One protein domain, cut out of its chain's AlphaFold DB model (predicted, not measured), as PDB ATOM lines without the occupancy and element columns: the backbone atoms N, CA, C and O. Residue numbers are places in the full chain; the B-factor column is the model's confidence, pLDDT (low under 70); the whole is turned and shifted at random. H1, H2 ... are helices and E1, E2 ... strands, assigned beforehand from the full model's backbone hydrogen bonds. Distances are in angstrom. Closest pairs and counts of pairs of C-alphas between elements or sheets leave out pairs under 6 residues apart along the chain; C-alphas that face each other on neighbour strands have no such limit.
ATOM      1  N   LEU A 460     112.097 142.094 136.927       91.00
ATOM      2  CA  LEU A 460     110.773 142.155 136.305       91.00
ATOM      3  C   LEU A 460     109.934 143.217 137.012       91.00
ATOM      4  O   LEU A 460     109.605 143.063 138.188       91.00
ATOM      5  N   VAL A 461     109.540 144.251 136.277       92.56
ATOM      6  CA  VAL A 461     108.631 145.296 136.753       92.56
ATOM      7  C   VAL A 461     107.275 145.116 136.079       92.56
ATOM      8  O   VAL A 461     107.181 145.097 134.852       92.56
ATOM      9  N   GLU A 462     106.215 144.999 136.875       93.94
ATOM     10  CA  GLU A 462     104.830 145.062 136.400       93.94
ATOM     11  C   GLU A 462     104.291 146.491 136.561       93.94
ATOM     12  O   GLU A 462     104.531 147.157 137.570       93.94
ATOM     13  N   SER A 463     103.560 146.978 135.560       90.38
ATOM     14  CA  SER A 463     102.927 148.298 135.576       90.38
ATOM     15  C   SER A 463     101.553 148.260 134.909       90.38
ATOM     16  O   SER A 463     101.317 147.476 133.992       90.38
ATOM     17  N   LEU A 464     100.614 149.092 135.369       90.06
ATOM     18  CA  LEU A 464      99.245 149.088 134.850       90.06
ATOM     19  C   LEU A 464      99.105 150.071 133.679       90.06
ATOM     20  O   LEU A 464      99.228 151.283 133.862       90.06
ATOM     21  N   GLY A 465      98.847 149.556 132.476       84.31
ATOM     22  CA  GLY A 465      98.613 150.360 131.279       84.31
ATOM     23  C   GLY A 465      97.130 150.615 130.999       84.31
ATOM     24  O   GLY A 465      96.244 149.923 131.495       84.31
ATOM     25  N   ASN A 466      96.850 151.558 130.092       80.56
ATOM     26  CA  ASN A 466      95.493 151.832 129.583       80.56
ATOM     27  C   ASN A 466      94.888 150.672 128.752       80.56
ATOM     28  O   ASN A 466      93.773 150.797 128.249       80.56
ATOM     29  N   ALA A 467      95.637 149.587 128.537       79.81
ATOM     30  CA  ALA A 467      95.274 148.431 127.717       79.81
ATOM     31  C   ALA A 467      95.905 147.148 128.296       79.81
ATOM     32  O   ALA A 467      96.665 146.462 127.609       79.81
ATOM     33  N   GLY A 468      95.640 146.907 129.584       88.00
ATOM     34  CA  GLY A 468      96.121 145.745 130.331       88.00
ATOM     35  C   GLY A 468      97.421 145.979 131.114       88.00
ATOM     36  O   GLY A 468      98.007 147.068 131.049       88.00
ATOM     37  N   PRO A 469      97.868 144.974 131.889       90.38
ATOM     38  CA  PRO A 469      99.168 144.992 132.545       90.38
ATOM     39  C   PRO A 469     100.315 144.970 131.521       90.38
ATOM     40  O   PRO A 469     100.256 144.327 130.470       90.38
ATOM     41  N   ILE A 470     101.378 145.694 131.854       92.50
ATOM     42  CA  ILE A 470     102.602 145.824 131.072       92.50
ATOM     43  C   ILE A 470     103.743 145.250 131.904       92.50
ATOM     44  O   ILE A 470     104.041 145.750 132.991       92.50
ATOM     45  N   PHE A 471     104.381 144.211 131.374       94.62
ATOM     46  CA  PHE A 471     105.499 143.525 132.015       94.62
ATOM     47  C   PHE A 471     106.807 143.953 131.359       94.62
ATOM     48  O   PHE A 471     106.956 143.805 130.146       94.62
ATOM     49  N   THR A 472     107.763 144.447 132.144       93.88
ATOM     50  CA  THR A 472     109.058 144.913 131.640       93.88
ATOM     51  C   THR A 472     110.208 144.185 132.319       93.88
ATOM     52  O   THR A 472     110.369 144.277 133.533       93.88
ATOM     53  N   TYR A 473     111.034 143.499 131.526       94.06
ATOM     54  CA  TYR A 473     112.331 142.990 131.973       94.06
ATOM     55  C   TYR A 473     113.429 144.004 131.657       94.06
ATOM     56  O   TYR A 473     113.563 144.421 130.503       94.06
ATOM     57  N   PHE A 474     114.249 144.334 132.655       90.00
ATOM     58  CA  PHE A 474     115.476 145.114 132.487       90.00
ATOM     59  C   PHE A 474     116.698 144.188 132.506       90.00
ATOM     60  O   PHE A 474     116.838 143.355 133.402       90.00
ATOM     61  N   TYR A 475     117.579 144.338 131.515       88.50
ATOM     62  CA  TYR A 475     118.791 143.524 131.353       88.50
ATOM     63  C   TYR A 475     120.067 144.345 131.589       88.50
ATOM     64  O   TYR A 475     121.034 143.823 132.145       88.50
ATOM     65  N   ALA A 476     120.057 145.634 131.234       79.38
ATOM     66  CA  ALA A 476     121.115 146.580 131.576       79.38
ATOM     67  C   ALA A 476     120.840 147.249 132.936       79.38
ATOM     68  O   ALA A 476     119.754 147.779 133.178       79.38
ATOM     69  N   THR A 477     121.834 147.255 133.830       73.56
ATOM     70  CA  THR A 477     121.757 147.917 135.145       73.56
ATOM     71  C   THR A 477     122.952 148.855 135.380       73.56
ATOM     72  O   THR A 477     124.080 148.495 135.040       73.56
ATOM     73  N   PRO A 478     122.747 150.042 135.987       61.28
ATOM     74  CA  PRO A 478     121.456 150.637 136.354       61.28
ATOM     75  C   PRO A 478     120.674 151.124 135.116       61.28
ATOM     76  O   PRO A 478     121.296 151.492 134.119       61.28
ATOM     77  N   PRO A 479     119.329 151.191 135.170       61.25
ATOM     78  CA  PRO A 479     118.521 151.696 134.061       61.25
ATOM     79  C   PRO A 479     118.873 153.160 133.756       61.25
ATOM     80  O   PRO A 479     118.532 154.085 134.502       61.25
ATOM     81  N   ARG A 480     119.589 153.377 132.647       64.81
ATOM     82  CA  ARG A 480     119.976 154.707 132.167       64.81
ATOM     83  C   ARG A 480     118.716 155.506 131.841       64.81
ATOM     84  O   ARG A 480     117.865 155.059 131.080       64.81
ATOM     85  N   LYS A 481     118.631 156.738 132.351       62.44
ATOM     86  CA  LYS A 481     117.637 157.714 131.882       62.44
ATOM     87  C   LYS A 481     117.995 158.153 130.461       62.44
ATOM     88  O   LYS A 481     118.674 159.159 130.278       62.44
ATOM     89  N   LEU A 482     117.561 157.367 129.479       61.75
ATOM     90  CA  LEU A 482     117.591 157.727 128.066       61.75
ATOM     91  C   LEU A 482     116.818 159.038 127.865       61.75
ATOM     92  O   LEU A 482     115.734 159.219 128.426       61.75
ATOM     93  N   SER A 483     117.369 159.944 127.067       67.19
ATOM     94  CA  SER A 483     116.667 161.139 126.598       67.19
ATOM     95  C   SER A 483     115.464 160.765 125.725       67.19
ATOM     96  O   SER A 483     115.380 159.658 125.192       67.19
ATOM     97  N   TYR A 484     114.517 161.689 125.565       63.88
ATOM     98  CA  TYR A 484     113.291 161.452 124.792       63.88
ATOM     99  C   TYR A 484     113.575 161.018 123.339       63.88
ATOM    100  O   TYR A 484     112.867 160.177 122.786       63.88
ATOM    101  N   ASP A 485     114.653 161.533 122.747       59.50
ATOM    102  CA  ASP A 485     115.060 161.200 121.380       59.50
ATOM    103  C   ASP A 485     115.807 159.852 121.305       59.50
ATOM    104  O   ASP A 485     115.645 159.114 120.333       59.50
ATOM    105  N   GLU A 486     116.559 159.465 122.348       61.03
ATOM    106  CA  GLU A 486     117.140 158.115 122.476       61.03
ATOM    107  C   GLU A 486     116.049 157.041 122.648       61.03
ATOM    108  O   GLU A 486     116.133 155.985 122.023       61.03
ATOM    109  N   GLN A 487     115.002 157.315 123.439       61.31
ATOM    110  CA  GLN A 487     113.891 156.376 123.673       61.31
ATOM    111  C   GLN A 487     113.148 156.026 122.372       61.31
ATOM    112  O   GLN A 487     112.920 154.854 122.079       61.31
ATOM    113  N   ASN A 488     112.814 157.035 121.562       56.62
ATOM    114  CA  ASN A 488     112.053 156.854 120.320       56.62
ATOM    115  C   ASN A 488     112.880 156.297 119.143       56.62
ATOM    116  O   ASN A 488     112.302 155.906 118.130       56.62
ATOM    117  N   SER A 489     114.216 156.285 119.233       55.38
ATOM    118  CA  SER A 489     115.103 155.892 118.123       55.38
ATOM    119  C   SER A 489     115.662 154.468 118.217       55.38
ATOM    120  O   SER A 489     116.312 154.024 117.270       55.38
ATOM    121  N   ARG A 490     115.404 153.744 119.316       69.69
ATOM    122  CA  ARG A 490     115.924 152.379 119.549       69.69
ATOM    123  C   ARG A 490     114.856 151.297 119.717       69.69
ATOM    124  O   ARG A 490     115.134 150.137 119.434       69.69
ATOM    125  N   SER A 491     113.634 151.656 120.112       81.69
ATOM    126  CA  SER A 491     112.574 150.679 120.383       81.69
ATOM    127  C   SER A 491     112.047 149.986 119.114       81.69
ATOM    128  O   SER A 491     111.352 150.605 118.302       81.69
ATOM    129  N   VAL A 492     112.301 148.686 118.973       87.69
ATOM    130  CA  VAL A 492     111.735 147.811 117.937       87.69
ATOM    131  C   VAL A 492     110.416 147.210 118.422       87.69
ATOM    132  O   VAL A 492     110.353 146.598 119.489       87.69
ATOM    133  N   TRP A 493     109.355 147.336 117.622       90.69
ATOM    134  CA  TRP A 493     108.077 146.661 117.871       90.69
ATOM    135  C   TRP A 493     108.069 145.247 117.280       90.69
ATOM    136  O   TRP A 493     108.351 145.060 116.096       90.69
ATOM    137  N   VAL A 494     107.681 144.264 118.093       88.88
ATOM    138  CA  VAL A 494     107.549 142.854 117.712       88.88
ATOM    139  C   VAL A 494     106.108 142.402 117.962       88.88
ATOM    140  O   VAL A 494     105.727 142.007 119.070       88.88
ATOM    141  N   GLY A 495     105.281 142.491 116.920       90.31
ATOM    142  CA  GLY A 495     103.900 142.011 116.936       90.31
ATOM    143  C   GLY A 495     103.794 140.485 116.880       90.31
ATOM    144  O   GLY A 495     104.617 139.817 116.261       90.31
ATOM    145  N   GLY A 496     102.761 139.930 117.517       87.94
ATOM    146  CA  GLY A 496     102.462 138.493 117.495       87.94
ATOM    147  C   GLY A 496     103.412 137.618 118.320       87.94
ATOM    148  O   GLY A 496     103.314 136.395 118.247       87.94
ATOM    149  N   SER A 497     104.320 138.214 119.101       87.69
ATOM    150  CA  SER A 497     105.249 137.476 119.960       87.69
ATOM    151  C   SER A 497     104.483 136.742 121.073       87.69
ATOM    152  O   SER A 497     103.791 137.403 121.850       87.69
ATOM    153  N   PRO A 498     104.572 135.403 121.196       91.69
ATOM    154  CA  PRO A 498     103.921 134.681 122.284       91.69
ATOM    155  C   PRO A 498     104.560 135.013 123.638       91.69
ATOM    156  O   PRO A 498     105.782 134.988 123.765       91.69
ATOM    157  N   TYR A 499     103.747 135.193 124.683       91.56
ATOM    158  CA  TYR A 499     104.205 135.542 126.041       91.56
ATOM    159  C   TYR A 499     105.289 134.597 126.595       91.56
ATOM    160  O   TYR A 499     106.176 135.010 127.336       91.56
ATOM    161  N   LYS A 500     105.289 133.329 126.160       93.75
ATOM    162  CA  LYS A 500     106.327 132.349 126.505       93.75
ATOM    163  C   LYS A 500     107.733 132.733 126.008       93.75
ATOM    164  O   LYS A 500     108.687 132.389 126.694       93.75
ATOM    165  N   LEU A 501     107.864 133.440 124.875       91.25
ATOM    166  CA  LEU A 501     109.150 133.939 124.345       91.25
ATOM    167  C   LEU A 501     109.679 135.169 125.100       91.25
ATOM    168  O   LEU A 501     110.870 135.474 125.043       91.25
ATOM    169  N   PHE A 502     108.789 135.885 125.790       93.38
ATOM    170  CA  PHE A 502     109.148 136.956 126.712       93.38
ATOM    171  C   PHE A 502     109.612 136.369 128.053       93.38
ATOM    172  O   PHE A 502     110.723 136.656 128.492       93.38
ATOM    173  N   LEU A 503     108.811 135.476 128.652       92.75
ATOM    174  CA  LEU A 503     109.100 134.850 129.951       92.75
ATOM    175  C   LEU A 503     110.357 133.968 129.980       92.75
ATOM    176  O   LEU A 503     110.957 133.818 131.037       92.75
ATOM    177  N   ASN A 504     110.746 133.348 128.861       94.62
ATOM    178  CA  ASN A 504     111.963 132.530 128.793       94.62
ATOM    179  C   ASN A 504     113.190 133.297 128.263       94.62
ATOM    180  O   ASN A 504     114.192 132.667 127.942       94.62
ATOM    181  N   HIS A 505     113.090 134.621 128.109       93.62
ATOM    182  CA  HIS A 505     114.112 135.507 127.541       93.62
ATOM    183  C   HIS A 505     114.579 135.186 126.103       93.62
ATOM    184  O   HIS A 505     115.451 135.888 125.591       93.62
ATOM    185  N   ALA A 506     113.976 134.230 125.386       93.44
ATOM    186  CA  ALA A 506     114.382 133.895 124.014       93.44
ATOM    187  C   ALA A 506     114.205 135.077 123.041       93.44
ATOM    188  O   ALA A 506     114.976 135.228 122.096       93.44
ATOM    189  N   LEU A 507     113.238 135.969 123.297       92.12
ATOM    190  CA  LEU A 507     113.108 137.225 122.553       92.12
ATOM    191  C   LEU A 507     114.313 138.161 122.775       92.12
ATOM    192  O   LEU A 507     114.742 138.831 121.838       92.12
ATOM    193  N   LYS A 508     114.898 138.172 123.982       94.25
ATOM    194  CA  LYS A 508     116.134 138.911 124.278       94.25
ATOM    195  C   LYS A 508     117.321 138.279 123.567       94.25
ATOM    196  O   LYS A 508     118.113 139.010 122.983       94.25
ATOM    197  N   GLU A 509     117.453 136.953 123.582       94.44
ATOM    198  CA  GLU A 509     118.534 136.242 122.879       94.44
ATOM    199  C   GLU A 509     118.485 136.463 121.362       94.44
ATOM    200  O   GLU A 509     119.515 136.743 120.749       94.44
ATOM    201  N   PHE A 510     117.293 136.406 120.763       92.06
ATOM    202  CA  PHE A 510     117.087 136.685 119.342       92.06
ATOM    203  C   PHE A 510     117.479 138.126 118.988       92.06
ATOM    204  O   PHE A 510     118.293 138.349 118.095       92.06
ATOM    205  N   MET A 511     116.971 139.110 119.735       92.25
ATOM    206  CA  MET A 511     117.255 140.525 119.471       92.25
ATOM    207  C   MET A 511     118.691 140.937 119.838       92.25
ATOM    208  O   MET A 511     119.223 141.862 119.230       92.25
ATOM    209  N   SER A 512     119.364 140.195 120.730       91.81
ATOM    210  CA  SER A 512     120.797 140.379 121.035       91.81
ATOM    211  C   SER A 512     121.711 140.128 119.825       91.81
ATOM    212  O   SER A 512     122.883 140.490 119.854       91.81
ATOM    213  N   GLN A 513     121.201 139.510 118.752       89.00
ATOM    214  CA  GLN A 513     121.926 139.338 117.487       89.00
ATOM    215  C   GLN A 513     121.936 140.622 116.637       89.00
ATOM    216  O   GLN A 513     122.743 140.743 115.718       89.00
ATOM    217  N   CYS A 514     121.049 141.580 116.934       84.62
ATOM    218  CA  CYS A 514     120.927 142.854 116.222       84.62
ATOM    219  C   CYS A 514     121.569 144.036 116.969       84.62
ATOM    220  O   CYS A 514     121.824 145.070 116.354       84.62
ATOM    221  N   GLY A 515     121.834 143.897 118.270       86.31
ATOM    222  CA  GLY A 515     122.437 144.926 119.114       86.31
ATOM    223  C   GLY A 515     122.415 144.544 120.594       86.31
ATOM    224  O   GLY A 515     121.988 143.453 120.960       86.31
ATOM    225  N   GLU A 516     122.866 145.451 121.456       88.25
ATOM    226  CA  GLU A 516     122.608 145.349 122.896       88.25
ATOM    227  C   GLU A 516     121.113 145.610 123.171       88.25
ATOM    228  O   GLU A 516     120.476 146.369 122.443       88.25
ATOM    229  N   VAL A 517     120.546 144.943 124.182       91.19
ATOM    230  CA  VAL A 517     119.129 145.062 124.568       91.19
ATOM    231  C   VAL A 517     119.081 145.517 126.020       91.19
ATOM    232  O   VAL A 517     119.407 144.730 126.912       91.19
ATOM    233  N   ASP A 518     118.671 146.763 126.250       90.12
ATOM    234  CA  ASP A 518     118.550 147.361 127.579       90.12
ATOM    235  C   ASP A 518     117.332 146.780 128.312       90.12
ATOM    236  O   ASP A 518     117.417 146.401 129.487       90.12
ATOM    237  N   ASN A 519     116.185 146.705 127.624       92.44
ATOM    238  CA  ASN A 519     114.921 146.240 128.197       92.44
ATOM    239  C   ASN A 519     113.944 145.658 127.160       92.44
ATOM    240  O   ASN A 519     114.036 145.904 125.957       92.44
ATOM    241  N   ILE A 520     112.967 144.891 127.647       94.06
ATOM    242  CA  ILE A 520     111.817 144.443 126.854       94.06
ATOM    243  C   ILE A 520     110.539 144.717 127.637       94.06
ATOM    244  O   ILE A 520     110.398 144.220 128.751       94.06
ATOM    245  N   CYS A 521     109.598 145.440 127.030       93.38
ATOM    246  CA  CYS A 521     108.245 145.676 127.537       93.38
ATOM    247  C   CYS A 521     107.234 144.812 126.764       93.38
ATOM    248  O   CYS A 521     107.237 144.820 125.533       93.38
ATOM    249  N   TYR A 522     106.336 144.104 127.447       94.44
ATOM    250  CA  TYR A 522     105.328 143.228 126.842       94.44
ATOM    251  C   TYR A 522     103.903 143.660 127.214       94.44
ATOM    252  O   TYR A 522     103.596 143.864 128.388       94.44
ATOM    253  N   LEU A 523     103.026 143.764 126.208       92.50
ATOM    254  CA  LEU A 523     101.599 144.065 126.350       92.50
ATOM    255  C   LEU A 523     100.779 142.772 126.254       92.50
ATOM    256  O   LEU A 523     100.711 142.158 125.180       92.50
ATOM    257  N   THR A 524     100.120 142.377 127.347       86.88
ATOM    258  CA  THR A 524      99.321 141.139 127.414       86.88
ATOM    259  C   THR A 524      98.210 141.093 126.377       86.88
ATOM    260  O   THR A 524      98.134 140.146 125.596       86.88
ATOM    261  N   ASP A 525      97.401 142.148 126.323       83.00
ATOM    262  CA  ASP A 525      96.078 142.160 125.687       83.00
ATOM    263  C   ASP A 525      96.127 142.073 124.151       83.00
ATOM    264  O   ASP A 525      95.093 141.968 123.492       83.00
ATOM    265  N   LYS A 526      97.330 142.142 123.567       79.50
ATOM    266  CA  LYS A 526      97.555 142.118 122.112       79.50
ATOM    267  C   LYS A 526      98.645 141.144 121.662       79.50
ATOM    268  O   LYS A 526      98.828 140.973 120.459       79.50
ATOM    269  N   GLY A 527      99.395 140.535 122.585       86.81
ATOM    270  CA  GLY A 527     100.576 139.738 122.241       86.81
ATOM    271  C   GLY A 527     101.618 140.562 121.480       86.81
ATOM    272  O   GLY A 527     101.935 140.273 120.324       86.81
ATOM    273  N   HIS A 528     102.056 141.676 122.067       90.00
ATOM    274  CA  HIS A 528     103.006 142.607 121.448       90.00
ATOM    275  C   HIS A 528     104.161 142.888 122.405       90.00
ATOM    276  O   HIS A 528     103.927 143.154 123.583       90.00
ATOM    277  N   ALA A 529     105.385 142.908 121.885       89.25
ATOM    278  CA  ALA A 529     106.562 143.341 122.626       89.25
ATOM    279  C   ALA A 529     107.174 144.607 122.011       89.25
ATOM    280  O   ALA A 529     107.105 144.823 120.801       89.25
ATOM    281  N   PHE A 530     107.810 145.411 122.854       90.06
ATOM    282  CA  PHE A 530     108.736 146.472 122.479       90.06
ATOM    283  C   PHE A 530     110.099 146.115 123.070       90.06
ATOM    284  O   PHE A 530     110.189 145.800 124.256       90.06
ATOM    285  N   VAL A 531     111.137 146.130 122.244       89.19
ATOM    286  CA  VAL A 531     112.517 145.778 122.605       89.19
ATOM    287  C   VAL A 531     113.372 147.017 122.383       89.19
ATOM    288  O   VAL A 531     113.312 147.569 121.287       89.19
ATOM    289  N   ALA A 532     114.113 147.471 123.391       86.12
ATOM    290  CA  ALA A 532     114.867 148.729 123.360       86.12
ATOM    291  C   ALA A 532     116.290 148.564 123.907       86.12
ATOM    292  O   ALA A 532     116.476 147.692 124.790       86.12
TER     293      ALA A 532
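Overview. This is residues 460 to 532 of the 532 residues of an uncharacterized protein of Hyaloscypha hepaticicola (UniProt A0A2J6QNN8). One twisted antiparallel sheet of five strands, E1, E2, E4, E5 and E3, forms a wall, with the short helix H2 over one of its faces and H3, the next helix along the chain, only grazing the sheet. A third helix, H1, lies off the sheet and leads into the edge strand E3. The printed part has 73 residues with three named helices and five named strands, in the order E1, E2, H1, E3, H2, H3, E4, E5; across the sheet the strands run E1, E2, E4, E5, E3, and the class is mixed, helices and strands. The whole is compact, with a radius of gyration of the C-alphas of 11.8 A, and rounded, spanning 28 by 27 by 20 A.

Along the chain. E1, residues 460 to 465, starts at C-alpha 460 (110.773, 142.155, 136.305) and is 15.5 A long. E2, residues 468 to 474, is the longest strand at 19.5 A. E4, residues 519 to 523, measures 13.6 A; E5, residues 528 to 531, measures 10.1 A and ends at C-alpha 531 (112.517, 145.778, 122.605). E3, residues 492 to 495, measures 9.8 A. H1, residues 484 to 490, is 10.8 A long and starts at C-alpha 484 (113.291, 161.452, 124.792). H2 is residues 499 to 503, 6.3 A, and H3 is residues 506 to 511, 8.5 A.

Arrangement. The sheet is twisted, its C-alphas lying up to 4.2 A off the best plane. The hairpin E1 and E2 has N 463 and O 470 within hydrogen-bond range at 2.9 A. E2 and E4 have N 522 and O 471 at 2.8 A, the hairpin E4 and E5 has N 521 and O 530 at 2.9 A, and E5 and E3 have N 494 and O 529 at 2.8 A. H2 is on the sheet, over E4, at a height of 9.0 A; the closest C-alphas of the two are those of Phe 502 and Tyr 522, 7.3 A. H3 only grazes the sheet with residues 507 to 511. H2 and H3 are close but not clearly touching, with the C-alphas of Leu 501 and Leu 507 5.4 A apart. E3, H2, H3 and E4 form a split strand-helix-strand unit, two strands running the same way with E5 between them, and its crossover is right-handed. H1 is not on the sheet, and is apart from H2 and H3. Every O i to N i+4 pair is within hydrogen-bond range in H2 and H3, and 2 of 3 in H1.

Size, cuts and confidence. The two C-alphas farthest apart, those of Asn 466 and Gln 513, are 31.6 A from each other. The printed part has no cut and ends at the chain's last residue, 532. No link is long. The mean pLDDT of the printed part is 84.6, and residues 478 to 490, of which 484 to 490 belong to H1, are under 70.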